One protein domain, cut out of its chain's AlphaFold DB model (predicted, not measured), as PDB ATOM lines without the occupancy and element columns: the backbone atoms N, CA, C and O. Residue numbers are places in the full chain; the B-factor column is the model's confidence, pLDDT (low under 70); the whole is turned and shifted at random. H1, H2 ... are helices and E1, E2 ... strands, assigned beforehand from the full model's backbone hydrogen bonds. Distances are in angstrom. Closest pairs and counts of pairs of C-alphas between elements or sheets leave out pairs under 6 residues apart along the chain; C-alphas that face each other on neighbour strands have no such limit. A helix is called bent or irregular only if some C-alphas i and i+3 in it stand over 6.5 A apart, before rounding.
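AT A GLANCE: This is residues 84 to 234 of the 347 residues of an uncharacterized protein of Alicyclobacillus montanus (UniProt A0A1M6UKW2). A twisted sheet of seven strands makes the body; the hairpin E1 and E2 and the short helix H1 cover part of one face, and loops from two long links, among them residues 153 to 157 and 185 to 188, lie over the other. The small sheet E1 E2 and the large sheet form a lopsided sandwich, only partly face to face. The 151 printed residues hold nine named strands followed by one named helix, in the order E1 to E9 and then H1, and under half of the residues are in named elements. The large sheet has the order E3, E4, E5, E9, E8, E7, E6 and, like the small one, is antiparallel throughout; the class is mostly strand. The whole is compact, with a radius of gyration of the C-alphas of 14.5 A and spans of 45 by 33 by 28 A.

IN THESE COORDINATES: E1 is residues 84 to 89, 16.4 A long from first to last C-alpha, and begins with C-alpha 84 at (148.991, 143.076, 185.013). E2 is residues 98 to 104, 19.3 A. E3, residues 108 to 112, measures 12.3 A, and E4, residues 117 to 124, measures 22.2 A. E5, residues 127 to 137, is the longest strand by residues; it spans 26.6 A and bends by 54 degrees at Gln 130. E6 is residues 164 to 169, 13.1 A, and E7 is residues 175 to 180, 16.3 A. E8, residues 196 to 204, spans 25.7 A, and E9, residues 210 to 218, spans 26.6 A from C-alpha 210 at (149.995, 153.167, 209.076). H1 is residues 220 to 226, 10.2 A, and ends with C-alpha 226 at (144.105, 138.569, 192.824). It is neither bent nor irregular, but only just: C-alphas 221 and 224 are 6.4 A apart.

HOW THE PARTS SIT: The large sheet has E3 and E6 as edge strands and holds two meanders, runs of strands each the antiparallel neighbour of the one before: E3 E4 E5, and E6 E7 E8 E9. From edge to edge the strands' lines turn by 96 degrees. In the hairpin E3 and E4, N 110 and O 121 are within hydrogen-bond range at 2.8 A; in the hairpin E4 and E5, N 122 and O 132 are at 2.8 A. E5, of the one meander, and E9, of the other, are antiparallel neighbours, with N 133 and O 215 within hydrogen-bond range at 2.8 A. The hairpin E8 and E9 has N 202 and O 212 at 2.8 A, the hairpin E7 and E8 has N 178 and O 199 at 2.9 A, and the hairpin E6 and E7 has N 165 and O 179 at 2.8 A. In the hairpin E1 and E2, N 86 and O 101 are at 2.8 A. These two strands and the large sheet form a sandwich, two sheets face to face, 10.2 A centre to centre where they face each other, with strands at 16 degrees. The closest C-alphas of E2 and E4 are those of Val 103 and Trp 122, 7.4 A apart. H1 is on the large sheet at a height of 8.8 A, over E9 and only just over E8, with 3 of its C-alphas there. It runs slantwise to the strands, only just, at 33 degrees to E9 on the local plane. The closest C-alphas of H1 and E9 are those of Ala 223 and Ala 216, 5.7 A apart; those of H1 and E2 are Val 226 and Lys 102, 5.8 A. In H1, 1 of 3 O i to N i+4 pairs and 3 of 4 O i to N i+3 pairs are within hydrogen-bond range.

THE WHOLE: The C-alphas farthest apart are those of His 126 and Thr 147, 46.6 A. The printed part has no cut. The links E5 to E6, 26 residues, and E7 to E8, 15 residues, are long; within the latter, residues 184 to 185 pair antiparallel with 190 to 191. The mean pLDDT of the printed part is 74.9, and 36 residues are under 70, among them 91 to 97, 184 to 190 and 219 to 234.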
ATOM      1  N   VAL A  84     147.901 142.093 185.050       77.44
ATOM      2  CA  VAL A  84     148.991 143.076 185.013       77.44
ATOM      3  C   VAL A  84     149.491 143.366 186.421       77.44
ATOM      4  O   VAL A  84     148.702 143.541 187.348       77.44
ATOM      5  N   SER A  85     150.813 143.406 186.588       80.25
ATOM      6  CA  SER A  85     151.428 143.821 187.848       80.25
ATOM      7  C   SER A  85     151.319 145.333 188.004       80.25
ATOM      8  O   SER A  85     151.708 146.088 187.114       80.25
ATOM      9  N   VAL A  86     150.825 145.773 189.153       78.25
ATOM     10  CA  VAL A  86     150.781 147.172 189.568       78.25
ATOM     11  C   VAL A  86     151.646 147.346 190.805       78.25
ATOM     12  O   VAL A  86     151.594 146.523 191.714       78.25
ATOM     13  N   THR A  87     152.426 148.423 190.841       80.31
ATOM     14  CA  THR A  87     153.201 148.838 192.014       80.31
ATOM     15  C   THR A  87     152.680 150.187 192.472       80.31
ATOM     16  O   THR A  87     152.629 151.142 191.694       80.31
ATOM     17  N   ILE A  88     152.255 150.257 193.727       75.31
ATOM     18  CA  ILE A  88     151.634 151.435 194.318       75.31
ATOM     19  C   ILE A  88     152.510 151.940 195.457       75.31
ATOM     20  O   ILE A  88     152.765 151.178 196.391       75.31
ATOM     21  N   PRO A  89     152.961 153.206 195.417       73.88
ATOM     22  CA  PRO A  89     153.588 153.813 196.577       73.88
ATOM     23  C   PRO A  89     152.548 153.942 197.691       73.88
ATOM     24  O   PRO A  89     151.439 154.437 197.470       73.88
ATOM     25  N   LEU A  90     152.901 153.490 198.888       70.31
ATOM     26  CA  LEU A  90     152.069 153.627 200.071       70.31
ATOM     27  C   LEU A  90     152.306 155.026 200.641       70.31
ATOM     28  O   LEU A  90     153.211 155.262 201.436       70.31
ATOM     29  N   THR A  91     151.526 155.994 200.166       57.47
ATOM     30  CA  THR A  91     151.659 157.390 200.584       57.47
ATOM     31  C   THR A  91     150.946 157.625 201.911       57.47
ATOM     32  O   THR A  91     149.738 157.846 201.939       57.47
ATOM     33  N   TYR A  92     151.711 157.615 203.001       54.72
ATOM     34  CA  TYR A  92     151.350 158.255 204.267       54.72
ATOM     35  C   TYR A  92     152.625 158.859 204.889       54.72
ATOM     36  O   TYR A  92     153.327 158.231 205.677       54.72
ATOM     37  N   GLY A  93     152.999 160.069 204.451       49.88
ATOM     38  CA  GLY A  93     154.258 160.732 204.832       49.88
ATOM     39  C   GLY A  93     155.448 160.428 203.904       49.88
ATOM     40  O   GLY A  93     155.260 160.069 202.746       49.88
ATOM     41  N   GLN A  94     156.681 160.602 204.400       45.31
ATOM     42  CA  GLN A  94     157.941 160.475 203.632       45.31
ATOM     43  C   GLN A  94     158.428 159.019 203.425       45.31
ATOM     44  O   GLN A  94     159.627 158.784 203.276       45.31
ATOM     45  N   SER A  95     157.539 158.022 203.447       49.66
ATOM     46  CA  SER A  95     157.954 156.623 203.269       49.66
ATOM     47  C   SER A  95     158.166 156.252 201.798       49.66
ATOM     48  O   SER A  95     157.400 156.668 200.930       49.66
ATOM     49  N   THR A  96     159.174 155.418 201.529       57.34
ATOM     50  CA  THR A  96     159.443 154.814 200.206       57.34
ATOM     51  C   THR A  96     158.752 153.462 200.011       57.34
ATOM     52  O   THR A  96     158.930 152.829 198.969       57.34
ATOM     53  N   THR A  97     157.960 153.002 200.985       67.62
ATOM     54  CA  THR A  97     157.314 151.689 200.910       67.62
ATOM     55  C   THR A  97     156.336 151.637 199.740       67.62
ATOM     56  O   THR A  97     155.490 152.516 199.564       67.62
ATOM     57  N   SER A  98     156.427 150.577 198.945       73.62
ATOM     58  CA  SER A  98     155.474 150.290 197.875       73.62
ATOM     59  C   SER A  98     154.897 148.891 198.024       73.62
ATOM     60  O   SER A  98     155.508 148.007 198.628       73.62
ATOM     61  N   MET A  99     153.699 148.705 197.479       72.94
ATOM     62  CA  MET A  99     153.026 147.418 197.393       72.94
ATOM     63  C   MET A  99     152.859 147.034 195.930       72.94
ATOM     64  O   MET A  99     152.351 147.823 195.135       72.94
ATOM     65  N   SER A 100     153.251 145.807 195.600       74.25
ATOM     66  CA  SER A 100     153.076 145.240 194.267       74.25
ATOM     67  C   SER A 100     152.045 144.116 194.286       74.25
ATOM     68  O   SER A 100     152.099 143.246 195.154       74.25
ATOM     69  N   PHE A 101     151.111 144.126 193.336       72.81
ATOM     70  CA  PHE A 101     150.078 143.096 193.195       72.81
ATOM     71  C   PHE A 101     149.563 142.999 191.761       72.81
ATOM     72  O   PHE A 101     149.957 143.788 190.906       72.81
ATOM     73  N   LYS A 102     148.723 142.003 191.473       76.81
ATOM     74  CA  LYS A 102     148.173 141.781 190.133       76.81
ATOM     75  C   LYS A 102     146.715 142.209 190.064       76.81
ATOM     76  O   LYS A 102     145.938 141.884 190.956       76.81
ATOM     77  N   VAL A 103     146.354 142.885 188.979       80.06
ATOM     78  CA  VAL A 103     144.969 143.261 188.667       80.06
ATOM     79  C   VAL A 103     144.598 142.796 187.258       80.06
ATOM     80  O   VAL A 103     145.479 142.708 186.397       80.06
ATOM     81  N   PRO A 104     143.316 142.513 186.985       80.62
ATOM     82  CA  PRO A 104     142.859 142.207 185.637       80.62
ATOM     83  C   PRO A 104     143.158 143.342 184.645       80.62
ATOM     84  O   PRO A 104     142.860 144.514 184.887       80.62
ATOM     85  N   SER A 105     143.733 142.998 183.494       79.50
ATOM     86  CA  SER A 105     143.976 143.940 182.402       79.50
ATOM     87  C   SER A 105     142.652 144.490 181.893       79.50
ATOM     88  O   SER A 105     141.742 143.719 181.589       79.50
ATOM     89  N   GLY A 106     142.572 145.810 181.746       81.44
ATOM     90  CA  GLY A 106     141.366 146.498 181.285       81.44
ATOM     91  C   GLY A 106     140.475 147.020 182.411       81.44
ATOM     92  O   GLY A 106     139.536 147.757 182.130       81.44
ATOM     93  N   TRP A 107     140.777 146.709 183.676       86.56
ATOM     94  CA  TRP A 107     140.116 147.364 184.802       86.56
ATOM     95  C   TRP A 107     140.596 148.808 184.953       86.56
ATOM     96  O   TRP A 107     141.782 149.116 184.796       86.56
ATOM     97  N   VAL A 108     139.660 149.707 185.251       88.38
ATOM     98  CA  VAL A 108     139.906 151.149 185.302       88.38
ATOM     99  C   VAL A 108     140.384 151.529 186.695       88.38
ATOM    100  O   VAL A 108     139.675 151.323 187.679       88.38
ATOM    101  N   LYS A 109     141.582 152.113 186.780       90.38
ATOM    102  CA  LYS A 109     142.127 152.637 188.034       90.38
ATOM    103  C   LYS A 109     141.441 153.954 188.403       90.38
ATOM    104  O   LYS A 109     141.441 154.897 187.615       90.38
ATOM    105  N   GLN A 110     140.933 154.039 189.623       89.12
ATOM    106  CA  GLN A 110     140.275 155.210 190.193       89.12
ATOM    107  C   GLN A 110     140.894 155.541 191.551       89.12
ATOM    108  O   GLN A 110     141.399 154.661 192.246       89.12
ATOM    109  N   LYS A 111     140.891 156.820 191.930       87.50
ATOM    110  CA  LYS A 111     141.317 157.244 193.267       87.50
ATOM    111  C   LYS A 111     140.140 157.099 194.229       87.50
ATOM    112  O   LYS A 111     139.050 157.570 193.918       87.50
ATOM    113  N   VAL A 112     140.379 156.492 195.386       85.56
ATOM    114  CA  VAL A 112     139.377 156.294 196.444       85.56
ATOM    115  C   VAL A 112     139.941 156.715 197.802       85.56
ATOM    116  O   VAL A 112     141.124 157.050 197.924       85.56
ATOM    117  N   GLY A 113     139.084 156.729 198.819       76.88
ATOM    118  CA  GLY A 113     139.420 157.114 200.185       76.88
ATOM    119  C   GLY A 113     138.447 158.147 200.743       76.88
ATOM    120  O   GLY A 113     137.885 158.973 200.020       76.88
ATOM    121  N   GLN A 114     138.255 158.092 202.052       71.94
ATOM    122  CA  GLN A 114     137.423 159.009 202.816       71.94
ATOM    123  C   GLN A 114     138.119 159.379 204.128       71.94
ATOM    124  O   GLN A 114     138.631 158.512 204.833       71.94
ATOM    125  N   GLY A 115     138.082 160.665 204.489       77.38
ATOM    126  CA  GLY A 115     138.609 161.141 205.767       77.38
ATOM    127  C   GLY A 115     140.124 160.976 205.869       77.38
ATOM    128  O   GLY A 115     140.864 161.602 205.116       77.38
ATOM    129  N   ASP A 116     140.563 160.141 206.807       74.56
ATOM    130  CA  ASP A 116     141.965 159.804 207.095       74.56
ATOM    131  C   ASP A 116     142.520 158.668 206.217       74.56
ATOM    132  O   ASP A 116     143.643 158.199 206.425       74.56
ATOM    133  N   THR A 117     141.741 158.224 205.229       83.12
ATOM    134  CA  THR A 117     142.120 157.145 204.319       83.12
ATOM    135  C   THR A 117     142.399 157.641 202.908       83.12
ATOM    136  O   THR A 117     141.818 158.618 202.428       83.12
ATOM    137  N   SER A 118     143.297 156.949 202.214       83.81
ATOM    138  CA  SER A 118     143.631 157.215 200.817       83.81
ATOM    139  C   SER A 118     143.881 155.910 200.081       83.81
ATOM    140  O   SER A 118     144.354 154.950 200.676       83.81
ATOM    141  N   GLY A 119     143.581 155.844 198.789       87.19
ATOM    142  CA  GLY A 119     143.758 154.591 198.076       87.19
ATOM    143  C   GLY A 119     143.428 154.637 196.598       87.19
ATOM    144  O   GLY A 119     143.197 155.695 196.002       87.19
ATOM    145  N   TYR A 120     143.405 153.446 196.016       88.44
ATOM    146  CA  TYR A 120     143.034 153.218 194.630       88.44
ATOM    147  C   TYR A 120     142.089 152.030 194.524       88.44
ATOM    148  O   TYR A 120     142.282 151.027 195.205       88.44
ATOM    149  N   ALA A 121     141.110 152.149 193.634       88.94
ATOM    150  CA  ALA A 121     140.259 151.052 193.212       88.94
ATOM    151  C   ALA A 121     140.563 150.708 191.753       88.94
ATOM    152  O   ALA A 121     140.816 151.601 190.941       88.94
ATOM    153  N   TRP A 122     140.533 149.429 191.406       89.25
ATOM    154  CA  TRP A 122     140.495 148.958 190.027       89.25
ATOM    155  C   TRP A 122     139.112 148.392 189.799       89.25
ATOM    156  O   TRP A 122     138.760 147.408 190.439       89.25
ATOM    157  N   VAL A 123     138.343 149.027 188.924       86.81
ATOM    158  CA  VAL A 123     136.928 148.717 188.714       86.81
ATOM    159  C   VAL A 123     136.760 148.031 187.367       86.81
ATOM    160  O   VAL A 123     137.318 148.484 186.359       86.81
ATOM    161  N   ASN A 124     135.991 146.947 187.332       85.00
ATOM    162  CA  ASN A 124     135.628 146.303 186.082       85.00
ATOM    163  C   ASN A 124     134.711 147.244 185.270       85.00
ATOM    164  O   ASN A 124     133.632 147.600 185.740       85.00
ATOM    165  N   PRO A 125     135.084 147.645 184.037       82.31
ATOM    166  CA  PRO A 125     134.257 148.542 183.226       82.31
ATOM    167  C   PRO A 125     132.905 147.936 182.817       82.31
ATOM    168  O   PRO A 125     132.026 148.664 182.361       82.31
ATOM    169  N   HIS A 126     132.737 146.618 182.949       83.81
ATOM    170  CA  HIS A 126     131.500 145.908 182.628       83.81
ATOM    171  C   HIS A 126     130.612 145.636 183.847       83.81
ATOM    172  O   HIS A 126     129.442 145.312 183.670       83.81
ATOM    173  N   ASP A 127     131.156 145.752 185.058       81.31
ATOM    174  CA  ASP A 127     130.435 145.538 186.310       81.31
ATOM    175  C   ASP A 127     131.104 146.353 187.419       81.31
ATOM    176  O   ASP A 127     132.122 145.945 187.975       81.31
ATOM    177  N   SER A 128     130.535 147.512 187.752       82.12
ATOM    178  CA  SER A 128     131.104 148.402 188.769       82.12
ATOM    179  C   SER A 128     131.155 147.790 190.164       82.12
ATOM    180  O   SER A 128     131.862 148.328 191.011       82.12
ATOM    181  N   ASN A 129     130.425 146.694 190.394       80.94
ATOM    182  CA  ASN A 129     130.386 146.014 191.681       80.94
ATOM    183  C   ASN A 129     131.532 144.984 191.810       80.94
ATOM    184  O   ASN A 129     131.771 144.427 192.881       80.94
ATOM    185  N   GLN A 130     132.256 144.720 190.712       83.00
ATOM    186  CA  GLN A 130     133.516 143.983 190.720       83.00
ATOM    187  C   GLN A 130     134.682 144.962 190.750       83.00
ATOM    188  O   GLN A 130     134.975 145.652 189.766       83.00
ATOM    189  N   GLN A 131     135.390 144.989 191.873       85.62
ATOM    190  CA  GLN A 131     136.526 145.879 192.035       85.62
ATOM    191  C   GLN A 131     137.583 145.318 192.979       85.62
ATOM    192  O   GLN A 131     137.338 144.409 193.766       85.62
ATOM    193  N   ILE A 132     138.781 145.883 192.896       86.56
ATOM    194  CA  ILE A 132     139.858 145.647 193.852       86.56
ATOM    195  C   ILE A 132     140.203 146.975 194.486       86.56
ATOM    196  O   ILE A 132     140.634 147.886 193.786       86.56
ATOM    197  N   ASP A 133     140.060 147.059 195.797       87.00
ATOM    198  CA  ASP A 133     140.412 148.230 196.582       87.00
ATOM    199  C   ASP A 133     141.772 148.023 197.229       87.00
ATOM    200  O   ASP A 133     142.010 146.983 197.833       87.00
ATOM    201  N   LEU A 134     142.643 149.026 197.153       87.81
ATOM    202  CA  LEU A 134     143.807 149.186 198.018       87.81
ATOM    203  C   LEU A 134     143.628 150.485 198.784       87.81
ATOM    204  O   LEU A 134     143.609 151.558 198.178       87.81
ATOM    205  N   ILE A 135     143.547 150.390 200.105       87.19
ATOM    206  CA  ILE A 135     143.340 151.529 200.994       87.19
ATOM    207  C   ILE A 135     144.464 151.579 202.023       87.19
ATOM    208  O   ILE A 135     144.848 150.564 202.601       87.19
ATOM    209  N   THR A 136     144.966 152.781 202.272       86.56
ATOM    210  CA  THR A 136     145.843 153.117 203.387       86.56
ATOM    211  C   THR A 136     145.097 154.008 204.375       86.56
ATOM    212  O   THR A 136     144.307 154.864 203.976       86.56
ATOM    213  N   SER A 137     145.349 153.823 205.669       84.25
ATOM    214  CA  SER A 137     144.867 154.708 206.734       84.25
ATOM    215  C   SER A 137     145.983 154.935 207.738       84.25
ATOM    216  O   SER A 137     146.554 153.973 208.257       84.25
ATOM    217  N   GLY A 138     146.291 156.193 208.042       77.19
ATOM    218  CA  GLY A 138     147.267 156.516 209.084       77.19
ATOM    219  C   GLY A 138     146.651 156.921 210.411       77.19
ATOM    220  O   GLY A 138     147.358 157.443 211.272       77.19
ATOM    221  N   ASN A 139     145.367 156.638 210.631       77.00
ATOM    222  CA  ASN A 139     144.776 156.688 211.965       77.00
ATOM    223  C   ASN A 139     145.142 155.435 212.766       77.00
ATOM    224  O   ASN A 139     144.307 154.637 213.191       77.00
ATOM    225  N   ILE A 140     146.448 155.265 212.972       76.25
ATOM    226  CA  ILE A 140     147.005 154.128 213.703       76.25
ATOM    227  C   ILE A 140     146.596 154.146 215.188       76.25
ATOM    228  O   ILE A 140     146.590 153.117 215.859       76.25
ATOM    229  N   GLY A 141     146.233 155.320 215.718       72.75
ATOM    230  CA  GLY A 141     145.727 155.463 217.081       72.75
ATOM    231  C   GLY A 141     144.429 154.684 217.301       72.75
ATOM    232  O   GLY A 141     144.264 154.066 218.350       72.75
ATOM    233  N   ALA A 142     143.542 154.639 216.302       72.44
ATOM    234  CA  ALA A 142     142.281 153.905 216.392       72.44
ATOM    235  C   ALA A 142     142.458 152.376 216.435       72.44
ATOM    236  O   ALA A 142     141.600 151.684 216.974       72.44
ATOM    237  N   ILE A 143     143.575 151.853 215.915       81.19
ATOM    238  CA  ILE A 143     143.843 150.405 215.829       81.19
ATOM    239  C   ILE A 143     144.827 149.909 216.899       81.19
ATOM    240  O   ILE A 143     145.238 148.747 216.907       81.19
ATOM    241  N   LYS A 144     145.246 150.798 217.805       79.38
ATOM    242  CA  LYS A 144     146.097 150.443 218.936       79.38
ATOM    243  C   LYS A 144     145.245 149.803 220.027       79.38
ATOM    244  O   LYS A 144     144.290 150.400 220.517       79.38
ATOM    245  N   ASN A 145     145.623 148.607 220.460       73.62
ATOM    246  CA  ASN A 145     145.030 147.986 221.631       73.62
ATOM    247  C   ASN A 145     145.534 148.724 222.882       73.62
ATOM    248  O   ASN A 145     146.684 148.574 223.292       73.62
ATOM    249  N   TYR A 146     144.673 149.540 223.490       68.44
ATOM    250  CA  TYR A 146     145.033 150.380 224.640       68.44
ATOM    251  C   TYR A 146     145.403 149.590 225.901       68.44
ATOM    252  O   TYR A 146     146.082 150.125 226.772       68.44
ATOM    253  N   THR A 147     145.000 148.321 225.997       68.75
ATOM    254  CA  THR A 147     145.326 147.449 227.133       68.75
ATOM    255  C   THR A 147     146.741 146.887 227.032       68.75
ATOM    256  O   THR A 147     147.443 146.802 228.033       68.75
ATOM    257  N   THR A 148     147.172 146.503 225.830       72.19
ATOM    258  CA  THR A 148     148.500 145.900 225.603       72.19
ATOM    259  C   THR A 148     149.534 146.903 225.096       72.19
ATOM    260  O   THR A 148     150.729 146.615 225.090       72.19
ATOM    261  N   GLY A 149     149.093 148.074 224.634       72.06
ATOM    262  CA  GLY A 149     149.936 149.066 223.973       72.06
ATOM    263  C   GLY A 149     150.415 148.649 222.578       72.06
ATOM    264  O   GLY A 149     151.137 149.422 221.950       72.06
ATOM    265  N   GLN A 150     150.012 147.474 222.087       81.38
ATOM    266  CA  GLN A 150     150.399 146.923 220.789       81.38
ATOM    267  C   GLN A 150     149.376 147.286 219.707       81.38
ATOM    268  O   GLN A 150     148.210 147.558 220.003       81.38
ATOM    269  N   TRP A 151     149.801 147.304 218.444       84.75
ATOM    270  CA  TRP A 151     148.864 147.426 217.326       84.75
ATOM    271  C   TRP A 151     148.200 146.084 217.032       84.75
ATOM    272  O   TRP A 151     148.838 145.038 217.140       84.75
ATOM    273  N   ASP A 152     146.924 146.125 216.652       88.19
ATOM    274  CA  ASP A 152     146.160 144.939 216.279       88.19
ATOM    275  C   ASP A 152     145.429 145.188 214.958       88.19
ATOM    276  O   ASP A 152     144.550 146.047 214.860       88.19
ATOM    277  N   VAL A 153     145.791 144.420 213.929       87.38
ATOM    278  CA  VAL A 153     145.218 144.512 212.580       87.38
ATOM    279  C   VAL A 153     143.701 144.314 212.586       87.38
ATOM    280  O   VAL A 153     143.001 144.875 211.743       87.38
ATOM    281  N   THR A 154     143.166 143.579 213.567       87.62
ATOM    282  CA  THR A 154     141.720 143.360 213.695       87.62
ATOM    283  C   THR A 154     140.951 144.631 214.033       87.62
ATOM    284  O   THR A 154     139.761 144.720 213.729       87.62
ATOM    285  N   GLY A 155     141.639 145.632 214.589       85.56
ATOM    286  CA  GLY A 155     141.087 146.943 214.894       85.56
ATOM    287  C   GLY A 155     140.844 147.821 213.667       85.56
ATOM    288  O   GLY A 155     140.108 148.793 213.795       85.56
ATOM    289  N   ILE A 156     141.397 147.488 212.487       86.31
ATOM    290  CA  ILE A 156     141.266 148.311 211.267       86.31
ATOM    291  C   ILE A 156     139.806 148.613 210.969       86.31
ATOM    292  O   ILE A 156     139.441 149.779 210.899       86.31
ATOM    293  N   PHE A 157     138.967 147.583 210.881       82.06
ATOM    294  CA  PHE A 157     137.548 147.746 210.572       82.06
ATOM    295  C   PHE A 157     136.707 148.148 211.786       82.06
ATOM    296  O   PHE A 157     135.505 148.318 211.632       82.06
ATOM    297  N   GLY A 158     137.301 148.298 212.973       73.56
ATOM    298  CA  GLY A 158     136.594 148.375 214.249       73.56
ATOM    299  C   GLY A 158     136.201 146.993 214.784       73.56
ATOM    300  O   GLY A 158     135.807 146.090 214.042       73.56
ATOM    301  N   HIS A 159     136.306 146.806 216.101       66.88
ATOM    302  CA  HIS A 159     135.902 145.553 216.738       66.88
ATOM    303  C   HIS A 159     134.378 145.374 216.661       66.88
ATOM    304  O   HIS A 159     133.621 146.236 217.104       66.88
ATOM    305  N   GLY A 160     133.925 144.234 216.130       64.12
ATOM    306  CA  GLY A 160     132.497 143.908 216.025       64.12
ATOM    307  C   GLY A 160     131.794 144.476 214.789       64.12
ATOM    308  O   GLY A 160     130.564 144.439 214.718       64.12
ATOM    309  N   THR A 161     132.548 144.977 213.810       73.94
ATOM    310  CA  THR A 161     131.984 145.428 212.536       73.94
ATOM    311  C   THR A 161     131.273 144.285 211.829       73.94
ATOM    312  O   THR A 161     131.852 143.240 211.536       73.94
ATOM    313  N   LYS A 162     129.973 144.483 211.591       76.81
ATOM    314  CA  LYS A 162     129.120 143.490 210.935       76.81
ATOM    315  C   LYS A 162     129.655 143.201 209.536       76.81
ATOM    316  O   LYS A 162     130.038 144.120 208.828       76.81
ATOM    317  N   GLY A 163     129.639 141.930 209.146       78.62
ATOM    318  CA  GLY A 163     130.069 141.495 207.817       78.62
ATOM    319  C   GLY A 163     131.542 141.152 207.694       78.62
ATOM    320  O   GLY A 163     131.873 140.357 206.823       78.62
ATOM    321  N   ILE A 164     132.404 141.668 208.577       85.62
ATOM    322  CA  ILE A 164     133.835 141.365 208.566       85.62
ATOM    323  C   ILE A 164     134.116 140.144 209.439       85.62
ATOM    324  O   ILE A 164     133.864 140.146 210.643       85.62
ATOM    325  N   SER A 165     134.682 139.103 208.834       86.25
ATOM    326  CA  SER A 165     135.152 137.902 209.527       86.25
ATOM    327  C   SER A 165     136.630 137.673 209.244       86.25
ATOM    328  O   SER A 165     137.021 137.452 208.101       86.25
ATOM    329  N   TRP A 166     137.463 137.699 210.286       85.31
ATOM    330  CA  TRP A 166     138.883 137.368 210.174       85.31
ATOM    331  C   TRP A 166     139.060 135.855 210.045       85.31
ATOM    332  O   TRP A 166     138.675 135.103 210.938       85.31
ATOM    333  N   ILE A 167     139.659 135.417 208.941       83.88
ATOM    334  CA  ILE A 167     139.931 133.997 208.657       83.88
ATOM    335  C   ILE A 167     141.350 133.584 209.057       83.88
ATOM    336  O   ILE A 167     141.644 132.401 209.192       83.88
ATOM    337  N   GLY A 168     142.233 134.558 209.275       79.44
ATOM    338  CA  GLY A 168     143.577 134.334 209.787       79.44
ATOM    339  C   GLY A 168     144.206 135.641 210.243       79.44
ATOM    340  O   GLY A 168     144.051 136.668 209.587       79.44
ATOM    341  N   VAL A 169     144.913 135.607 211.368       82.88
ATOM    342  CA  VAL A 169     145.655 136.745 211.919       82.88
ATOM    343  C   VAL A 169     147.015 136.227 212.368       82.88
ATOM    344  O   VAL A 169     147.085 135.184 213.020       82.88
ATOM    345  N   SER A 170     148.091 136.924 212.009       80.38
ATOM    346  CA  SER A 170     149.443 136.557 212.430       80.38
ATOM    347  C   SER A 170     149.619 136.694 213.944       80.38
ATOM    348  O   SER A 170     148.908 137.443 214.619       80.38
ATOM    349  N   SER A 171     150.585 135.961 214.503       77.19
ATOM    350  CA  SER A 171     150.857 135.963 215.947       77.19
ATOM    351  C   SER A 171     151.293 137.330 216.476       77.19
ATOM    352  O   SER A 171     150.969 137.672 217.608       77.19
ATOM    353  N   ASP A 172     151.990 138.112 215.651       78.25
ATOM    354  CA  ASP A 172     152.417 139.485 215.946       78.25
ATOM    355  C   ASP A 172     151.289 140.523 215.808       78.25
ATOM    356  O   ASP A 172     151.505 141.696 216.095       78.25
ATOM    357  N   LYS A 173     150.087 140.100 215.382       85.19
ATOM    358  CA  LYS A 173     148.905 140.947 215.156       85.19
ATOM    359  C   LYS A 173     149.084 142.041 214.102       85.19
ATOM    360  O   LYS A 173     148.207 142.892 213.973       85.19
ATOM    361  N   LEU A 174     150.156 142.005 213.311       83.31
ATOM    362  CA  LEU A 174     150.427 143.018 212.289       83.31
ATOM    363  C   LEU A 174     149.785 142.692 210.942       83.31
ATOM    364  O   LEU A 174     149.630 143.592 210.118       83.31
ATOM    365  N   THR A 175     149.408 141.437 210.696       85.25
ATOM    366  CA  THR A 175     148.847 141.006 209.411       85.25
ATOM    367  C   THR A 175     147.639 140.099 209.593       85.25
ATOM    368  O   THR A 175     147.525 139.361 210.575       85.25
ATOM    369  N   GLY A 176     146.716 140.132 208.638       82.88
ATOM    370  CA  GLY A 176     145.560 139.252 208.662       82.88
ATOM    371  C   GLY A 176     144.856 139.141 207.320       82.88
ATOM    372  O   GLY A 176     145.085 139.928 206.404       82.88
ATOM    373  N   SER A 177     144.001 138.134 207.211       85.44
ATOM    374  CA  SER A 177     143.091 137.913 206.090       85.44
ATOM    375  C   SER A 177     141.659 137.891 206.605       85.44
ATOM    376  O   SER A 177     141.393 137.377 207.697       85.44
ATOM    377  N   PHE A 178     140.737 138.440 205.825       85.75
ATOM    378  CA  PHE A 178     139.341 138.585 206.214       85.75
ATOM    379  C   PHE A 178     138.397 138.405 205.026       85.75
ATOM    380  O   PHE A 178     138.800 138.477 203.864       85.75
ATOM    381  N   ILE A 179     137.132 138.176 205.351       85.00
ATOM    382  CA  ILE A 179     136.009 138.122 204.422       85.00
ATOM    383  C   ILE A 179     135.032 139.228 204.815       85.00
ATOM    384  O   ILE A 179     134.746 139.382 206.002       85.00
ATOM    385  N   ASP A 180     134.526 139.967 203.833       86.31
ATOM    386  CA  ASP A 180     133.447 140.941 203.975       86.31
ATOM    387  C   ASP A 180     132.190 140.458 203.244       86.31
ATOM    388  O   ASP A 180     132.156 140.369 202.015       86.31
ATOM    389  N   THR A 181     131.136 140.154 203.995       82.44
ATOM    390  CA  THR A 181     129.864 139.667 203.441       82.44
ATOM    391  C   THR A 181     128.801 140.751 203.287       82.44
ATOM    392  O   THR A 181     127.692 140.446 202.855       82.44
ATOM    393  N   THR A 182     129.073 141.992 203.692       77.81
ATOM    394  CA  THR A 182     128.077 143.074 203.606       77.81
ATOM    395  C   THR A 182     128.058 143.755 202.251       77.81
ATOM    396  O   THR A 182     127.066 144.399 201.918       77.81
ATOM    397  N   GLY A 183     129.135 143.629 201.472       70.12
ATOM    398  CA  GLY A 183     129.288 144.409 200.249       70.12
ATOM    399  C   GLY A 183     129.559 145.887 200.532       70.12
ATOM    400  O   GLY A 183     129.598 146.670 199.599       70.12
ATOM    401  N   VAL A 184     129.714 146.316 201.786       69.88
ATOM    402  CA  VAL A 184     129.908 147.729 202.116       69.88
ATOM    403  C   VAL A 184     131.379 147.945 202.409       69.88
ATOM    404  O   VAL A 184     131.856 147.518 203.450       69.88
ATOM    405  N   ASN A 185     132.095 148.658 201.535       67.88
ATOM    406  CA  ASN A 185     133.430 149.141 201.879       67.88
ATOM    407  C   ASN A 185     133.300 150.484 202.628       67.88
ATOM    408  O   ASN A 185     133.072 151.517 201.979       67.88
ATOM    409  N   PRO A 186     133.479 150.527 203.966       63.41
ATOM    410  CA  PRO A 186     133.289 151.753 204.741       63.41
ATOM    411  C   PRO A 186     134.304 152.854 204.395       63.41
ATOM    412  O   PRO A 186     134.095 154.010 204.755       63.41
ATOM    413  N   TYR A 187     135.371 152.527 203.659       66.38
ATOM    414  CA  TYR A 187     136.431 153.462 203.269       66.38
ATOM    415  C   TYR A 187     136.346 153.931 201.813       66.38
ATOM    416  O   TYR A 187     137.069 154.849 201.423       66.38
ATOM    417  N   ALA A 188     135.466 153.331 201.002       60.47
ATOM    418  CA  ALA A 188     135.339 153.640 199.576       60.47
ATOM    419  C   ALA A 188     133.947 154.157 199.162       60.47
ATOM    420  O   ALA A 188     133.719 154.339 197.968       60.47
ATOM    421  N   LYS A 189     133.026 154.407 200.114       62.00
ATOM    422  CA  LYS A 189     131.636 154.875 199.878       62.00
ATOM    423  C   LYS A 189     130.920 154.151 198.729       62.00
ATOM    424  O   LYS A 189     130.162 154.763 197.979       62.00
ATOM    425  N   SER A 190     131.193 152.866 198.558       65.75
ATOM    426  CA  SER A 190     130.633 152.081 197.468       65.75
ATOM    427  C   SER A 190     130.089 150.769 198.013       65.75
ATOM    428  O   SER A 190     130.717 150.114 198.849       65.75
ATOM    429  N   GLU A 191     128.878 150.446 197.571       76.06
ATOM    430  CA  GLU A 191     128.232 149.169 197.832       76.06
ATOM    431  C   GLU A 191     128.543 148.232 196.663       76.06
ATOM    432  O   GLU A 191     128.226 148.520 195.516       76.06
ATOM    433  N   GLN A 192     129.175 147.110 196.975       77.56
ATOM    434  CA  GLN A 192     129.678 146.087 196.065       77.56
ATOM    435  C   GLN A 192     128.757 144.868 196.034       77.56
ATOM    436  O   GLN A 192     129.171 143.746 195.752       77.56
ATOM    437  N   THR A 193     127.479 145.067 196.358       72.56
ATOM    438  CA  THR A 193     126.480 144.000 196.312       72.56
ATOM    439  C   THR A 193     126.296 143.514 194.865       72.56
ATOM    440  O   THR A 193     126.321 144.313 193.931       72.56
ATOM    441  N   PRO A 194     126.122 142.202 194.619       72.94
ATOM    442  CA  PRO A 194     125.960 141.108 195.580       72.94
ATOM    443  C   PRO A 194     127.279 140.416 195.983       72.94
ATOM    444  O   PRO A 194     127.245 139.303 196.509       72.94
ATOM    445  N   TYR A 195     128.441 141.001 195.692       79.56
ATOM    446  CA  TYR A 195     129.717 140.311 195.848       79.56
ATOM    447  C   TYR A 195     130.217 140.282 197.294       79.56
ATOM    448  O   TYR A 195     130.063 141.222 198.070       79.56
ATOM    449  N   THR A 196     130.860 139.165 197.633       80.50
ATOM    450  CA  THR A 196     131.640 139.011 198.863       80.50
ATOM    451  C   THR A 196     133.047 139.546 198.625       80.50
ATOM    452  O   THR A 196     133.670 139.232 197.608       80.50
ATOM    453  N   GLY A 197     133.539 140.343 199.565       81.88
ATOM    454  CA  GLY A 197     134.906 140.835 199.580       81.88
ATOM    455  C   GLY A 197     135.831 139.824 200.242       81.88
ATOM    456  O   GLY A 197     135.536 139.313 201.319       81.88
ATOM    457  N   TYR A 198     136.975 139.558 199.627       83.88
ATOM    458  CA  TYR A 198     138.067 138.815 200.255       83.88
ATOM    459  C   TYR A 198     139.253 139.746 200.372       83.88
ATOM    460  O   TYR A 198     139.630 140.387 199.388       83.88
ATOM    461  N   GLY A 199     139.829 139.847 201.564       84.00
ATOM    462  CA  GLY A 199     140.818 140.870 201.838       84.00
ATOM    463  C   GLY A 199     142.008 140.409 202.654       84.00
ATOM    464  O   GLY A 199     141.977 139.403 203.365       84.00
ATOM    465  N   LYS A 200     143.076 141.196 202.546       85.25
ATOM    466  CA  LYS A 200     144.269 141.117 203.388       85.25
ATOM    467  C   LYS A 200     144.573 142.485 203.972       85.25
ATOM    468  O   LYS A 200     144.417 143.492 203.286       85.25
ATOM    469  N   ALA A 201     145.044 142.515 205.209       87.44
ATOM    470  CA  ALA A 201     145.367 143.735 205.930       87.44
ATOM    471  C   ALA A 201     146.725 143.643 206.632       87.44
ATOM    472  O   ALA A 201     147.170 142.554 207.004       87.44
ATOM    473  N   PHE A 202     147.365 144.800 206.796       86.81
ATOM    474  CA  PHE A 202     148.737 144.967 207.264       86.81
ATOM    475  C   PHE A 202     148.863 146.244 208.081       86.81
ATOM    476  O   PHE A 202     148.252 147.265 207.758       86.81
ATOM    477  N   ILE A 203     149.731 146.210 209.078       84.62
ATOM    478  CA  ILE A 203     150.230 147.387 209.775       84.62
ATOM    479  C   ILE A 203     151.694 147.560 209.386       84.62
ATOM    480  O   ILE A 203     152.543 146.739 209.726       84.62
ATOM    481  N   VAL A 204     151.986 148.631 208.656       79.00
ATOM    482  CA  VAL A 204     153.351 149.039 208.327       79.00
ATOM    483  C   VAL A 204     153.851 149.905 209.470       79.00
ATOM    484  O   VAL A 204     153.203 150.883 209.828       79.00
ATOM    485  N   GLN A 205     154.984 149.535 210.064       74.88
ATOM    486  CA  GLN A 205     155.474 150.155 211.299       74.88
ATOM    487  C   GLN A 205     156.470 151.303 211.061       74.88
ATOM    488  O   GLN A 205     156.711 152.085 211.975       74.88
ATOM    489  N   SER A 206     157.053 151.416 209.860       60.16
ATOM    490  CA  SER A 206     158.167 152.329 209.566       60.16
ATOM    491  C   SER A 206     157.937 153.162 208.296       60.16
ATOM    492  O   SER A 206     157.373 152.649 207.324       60.16
ATOM    493  N   PRO A 207     158.390 154.433 208.254       54.91
ATOM    494  CA  PRO A 207     158.944 155.232 209.357       54.91
ATOM    495  C   PRO A 207     157.880 155.882 210.248       54.91
ATOM    496  O   PRO A 207     158.170 156.257 211.377       54.91
ATOM    497  N   ASN A 208     156.647 155.991 209.759       70.12
ATOM    498  CA  ASN A 208     155.480 156.333 210.560       70.12
ATOM    499  C   ASN A 208     154.490 155.176 210.448       70.12
ATOM    500  O   ASN A 208     154.280 154.708 209.331       70.12
ATOM    501  N   PRO A 209     153.874 154.720 211.545       76.31
ATOM    502  CA  PRO A 209     152.949 153.606 211.477       76.31
ATOM    503  C   PRO A 209     151.678 153.952 210.696       76.31
ATOM    504  O   PRO A 209     151.038 154.971 210.960       76.31
ATOM    505  N   PHE A 210     151.278 153.082 209.773       82.19
ATOM    506  CA  PHE A 210     149.995 153.167 209.076       82.19
ATOM    507  C   PHE A 210     149.450 151.772 208.775       82.19
ATOM    508  O   PHE A 210     150.180 150.783 208.752       82.19
ATOM    509  N   SER A 211     148.148 151.688 208.539       86.50
ATOM    510  CA  SER A 211     147.494 150.462 208.094       86.50
ATOM    511  C   SER A 211     147.281 150.469 206.588       86.50
ATOM    512  O   SER A 211     147.078 151.518 205.971       86.50
ATOM    513  N   VAL A 212     147.328 149.281 205.999       86.75
ATOM    514  CA  VAL A 212     147.004 149.028 204.599       86.75
ATOM    515  C   VAL A 212     146.087 147.830 204.542       86.75
ATOM    516  O   VAL A 212     146.340 146.829 205.206       86.75
ATOM    517  N   PHE A 213     145.065 147.885 203.706       87.38
ATOM    518  CA  PHE A 213     144.302 146.699 203.369       87.38
ATOM    519  C   PHE A 213     143.930 146.694 201.893       87.38
ATOM    520  O   PHE A 213     143.796 147.735 201.248       87.38
ATOM    521  N   VAL A 214     143.805 145.483 201.368       86.88
ATOM    522  CA  VAL A 214     143.394 145.209 199.999       86.88
ATOM    523  C   VAL A 214     142.168 144.316 200.053       86.88
ATOM    524  O   VAL A 214     142.192 143.329 200.787       86.88
ATOM    525  N   VAL A 215     141.124 144.640 199.291       86.56
ATOM    526  CA  VAL A 215     139.896 143.833 199.187       86.56
ATOM    527  C   VAL A 215     139.562 143.612 197.727       86.56
ATOM    528  O   VAL A 215     139.491 144.565 196.961       86.56
ATOM    529  N   ALA A 216     139.350 142.359 197.344       85.50
ATOM    530  CA  ALA A 216     138.837 141.988 196.037       85.50
ATOM    531  C   ALA A 216     137.356 141.613 196.160       85.50
ATOM    532  O   ALA A 216     137.007 140.668 196.871       85.50
ATOM    533  N   TRP A 217     136.506 142.346 195.447       82.00
ATOM    534  CA  TRP A 217     135.069 142.129 195.335       82.00
ATOM    535  C   TRP A 217     134.779 141.428 194.012       82.00
ATOM    536  O   TRP A 217     135.054 141.958 192.934       82.00
ATOM    537  N   GLY A 218     134.266 140.203 194.083       73.06
ATOM    538  CA  GLY A 218     133.950 139.415 192.896       73.06
ATOM    539  C   GLY A 218     133.612 137.965 193.224       73.06
ATOM    540  O   GLY A 218     133.415 137.594 194.381       73.06
ATOM    541  N   LEU A 219     133.541 137.119 192.193       57.94
ATOM    542  CA  LEU A 219     133.362 135.678 192.384       57.94
ATOM    543  C   LEU A 219     134.581 135.076 193.116       57.94
ATOM    544  O   LEU A 219     135.710 135.451 192.789       57.94
ATOM    545  N   PRO A 220     134.392 134.098 194.028       50.41
ATOM    546  CA  PRO A 220     135.478 133.514 194.828       50.41
ATOM    547  C   PRO A 220     136.673 133.027 193.995       50.41
ATOM    548  O   PRO A 220     137.820 133.207 194.389       50.41
ATOM    549  N   LEU A 221     136.410 132.503 192.790       47.59
ATOM    550  CA  LEU A 221     137.431 132.034 191.843       47.59
ATOM    551  C   LEU A 221     138.436 133.118 191.417       47.59
ATOM    552  O   LEU A 221     139.544 132.781 191.011       47.59
ATOM    553  N   HIS A 222     138.068 134.399 191.485       47.72
ATOM    554  CA  HIS A 222     138.955 135.506 191.128       47.72
ATOM    555  C   HIS A 222     139.715 136.065 192.334       47.72
ATOM    556  O   HIS A 222     140.840 136.536 192.164       47.72
ATOM    557  N   ALA A 223     139.157 135.967 193.542       46.28
ATOM    558  CA  ALA A 223     139.752 136.520 194.756       46.28
ATOM    559  C   ALA A 223     141.119 135.892 195.087       46.28
ATOM    560  O   ALA A 223     142.095 136.619 195.286       46.28
ATOM    561  N   ASP A 224     141.226 134.562 195.048       47.47
ATOM    562  CA  ASP A 224     142.466 133.846 195.391       47.47
ATOM    563  C   ASP A 224     143.616 134.129 194.409       47.47
ATOM    564  O   ASP A 224     144.784 134.145 194.791       47.47
ATOM    565  N   THR A 225     143.300 134.409 193.140       50.03
ATOM    566  CA  THR A 225     144.290 134.786 192.111       50.03
ATOM    567  C   THR A 225     144.713 136.255 192.147       50.03
ATOM    568  O   THR A 225     145.733 136.613 191.554       50.03
ATOM    569  N   VAL A 226     143.919 137.110 192.791       51.97
ATOM    570  CA  VAL A 226     144.105 138.569 192.824       51.97
ATOM    571  C   VAL A 226     144.806 139.009 194.106       51.97
ATOM    572  O   VAL A 226     145.587 139.966 194.092       51.97
ATOM    573  N   LEU A 227     144.545 138.320 195.219       55.47
ATOM    574  CA  LEU A 227     145.084 138.723 196.506       55.47
ATOM    575  C   LEU A 227     146.614 138.609 196.524       55.47
ATOM    576  O   LEU A 227     147.182 137.567 196.188       55.47
ATOM    577  N   PRO A 228     147.315 139.680 196.919       47.78
ATOM    578  CA  PRO A 228     148.742 139.781 196.688       47.78
ATOM    579  C   PRO A 228     149.572 138.745 197.443       47.78
ATOM    580  O   PRO A 228     149.316 138.410 198.607       47.78
ATOM    581  N   THR A 229     150.656 138.337 196.782       44.78
ATOM    582  CA  THR A 229     151.935 138.113 197.460       44.78
ATOM    583  C   THR A 229     152.563 139.487 197.623       44.78
ATOM    584  O   THR A 229     152.952 140.114 196.640       44.78
ATOM    585  N   ILE A 230     152.572 140.005 198.847       42.41
ATOM    586  CA  ILE A 230     153.079 141.349 199.100       42.41
ATOM    587  C   ILE A 230     154.583 141.261 199.261       42.41
ATOM    588  O   ILE A 230     155.084 140.700 200.231       42.41
ATOM    589  N   HIS A 231     155.294 141.859 198.316       39.78
ATOM    590  CA  HIS A 231     156.673 142.253 198.526       39.78
ATOM    591  C   HIS A 231     156.641 143.657 199.119       39.78
ATOM    592  O   HIS A 231     156.436 144.635 198.400       39.78
ATOM    593  N   LEU A 232     156.778 143.750 200.444       38.75
ATOM    594  CA  LEU A 232     157.136 145.010 201.080       38.75
ATOM    595  C   LEU A 232     158.549 145.328 200.600       38.75
ATOM    596  O   LEU A 232     159.525 144.738 201.059       38.75
ATOM    597  N   HIS A 233     158.654 146.224 199.624       35.19
ATOM    598  CA  HIS A 233     159.932 146.827 199.283       35.19
ATOM    599  C   HIS A 233     160.234 147.864 200.361       35.19
ATOM    600  O   HIS A 233     160.047 149.065 200.167       35.19
ATOM    601  N   GLU A 234     160.621 147.384 201.538       32.41
ATOM    602  CA  GLU A 234     161.338 148.222 202.480       32.41
ATOM    603  C   GLU A 234     162.707 148.479 201.863       32.41
ATOM    604  O   GLU A 234     163.442 147.549 201.521       32.41
TER     605      GLU A 234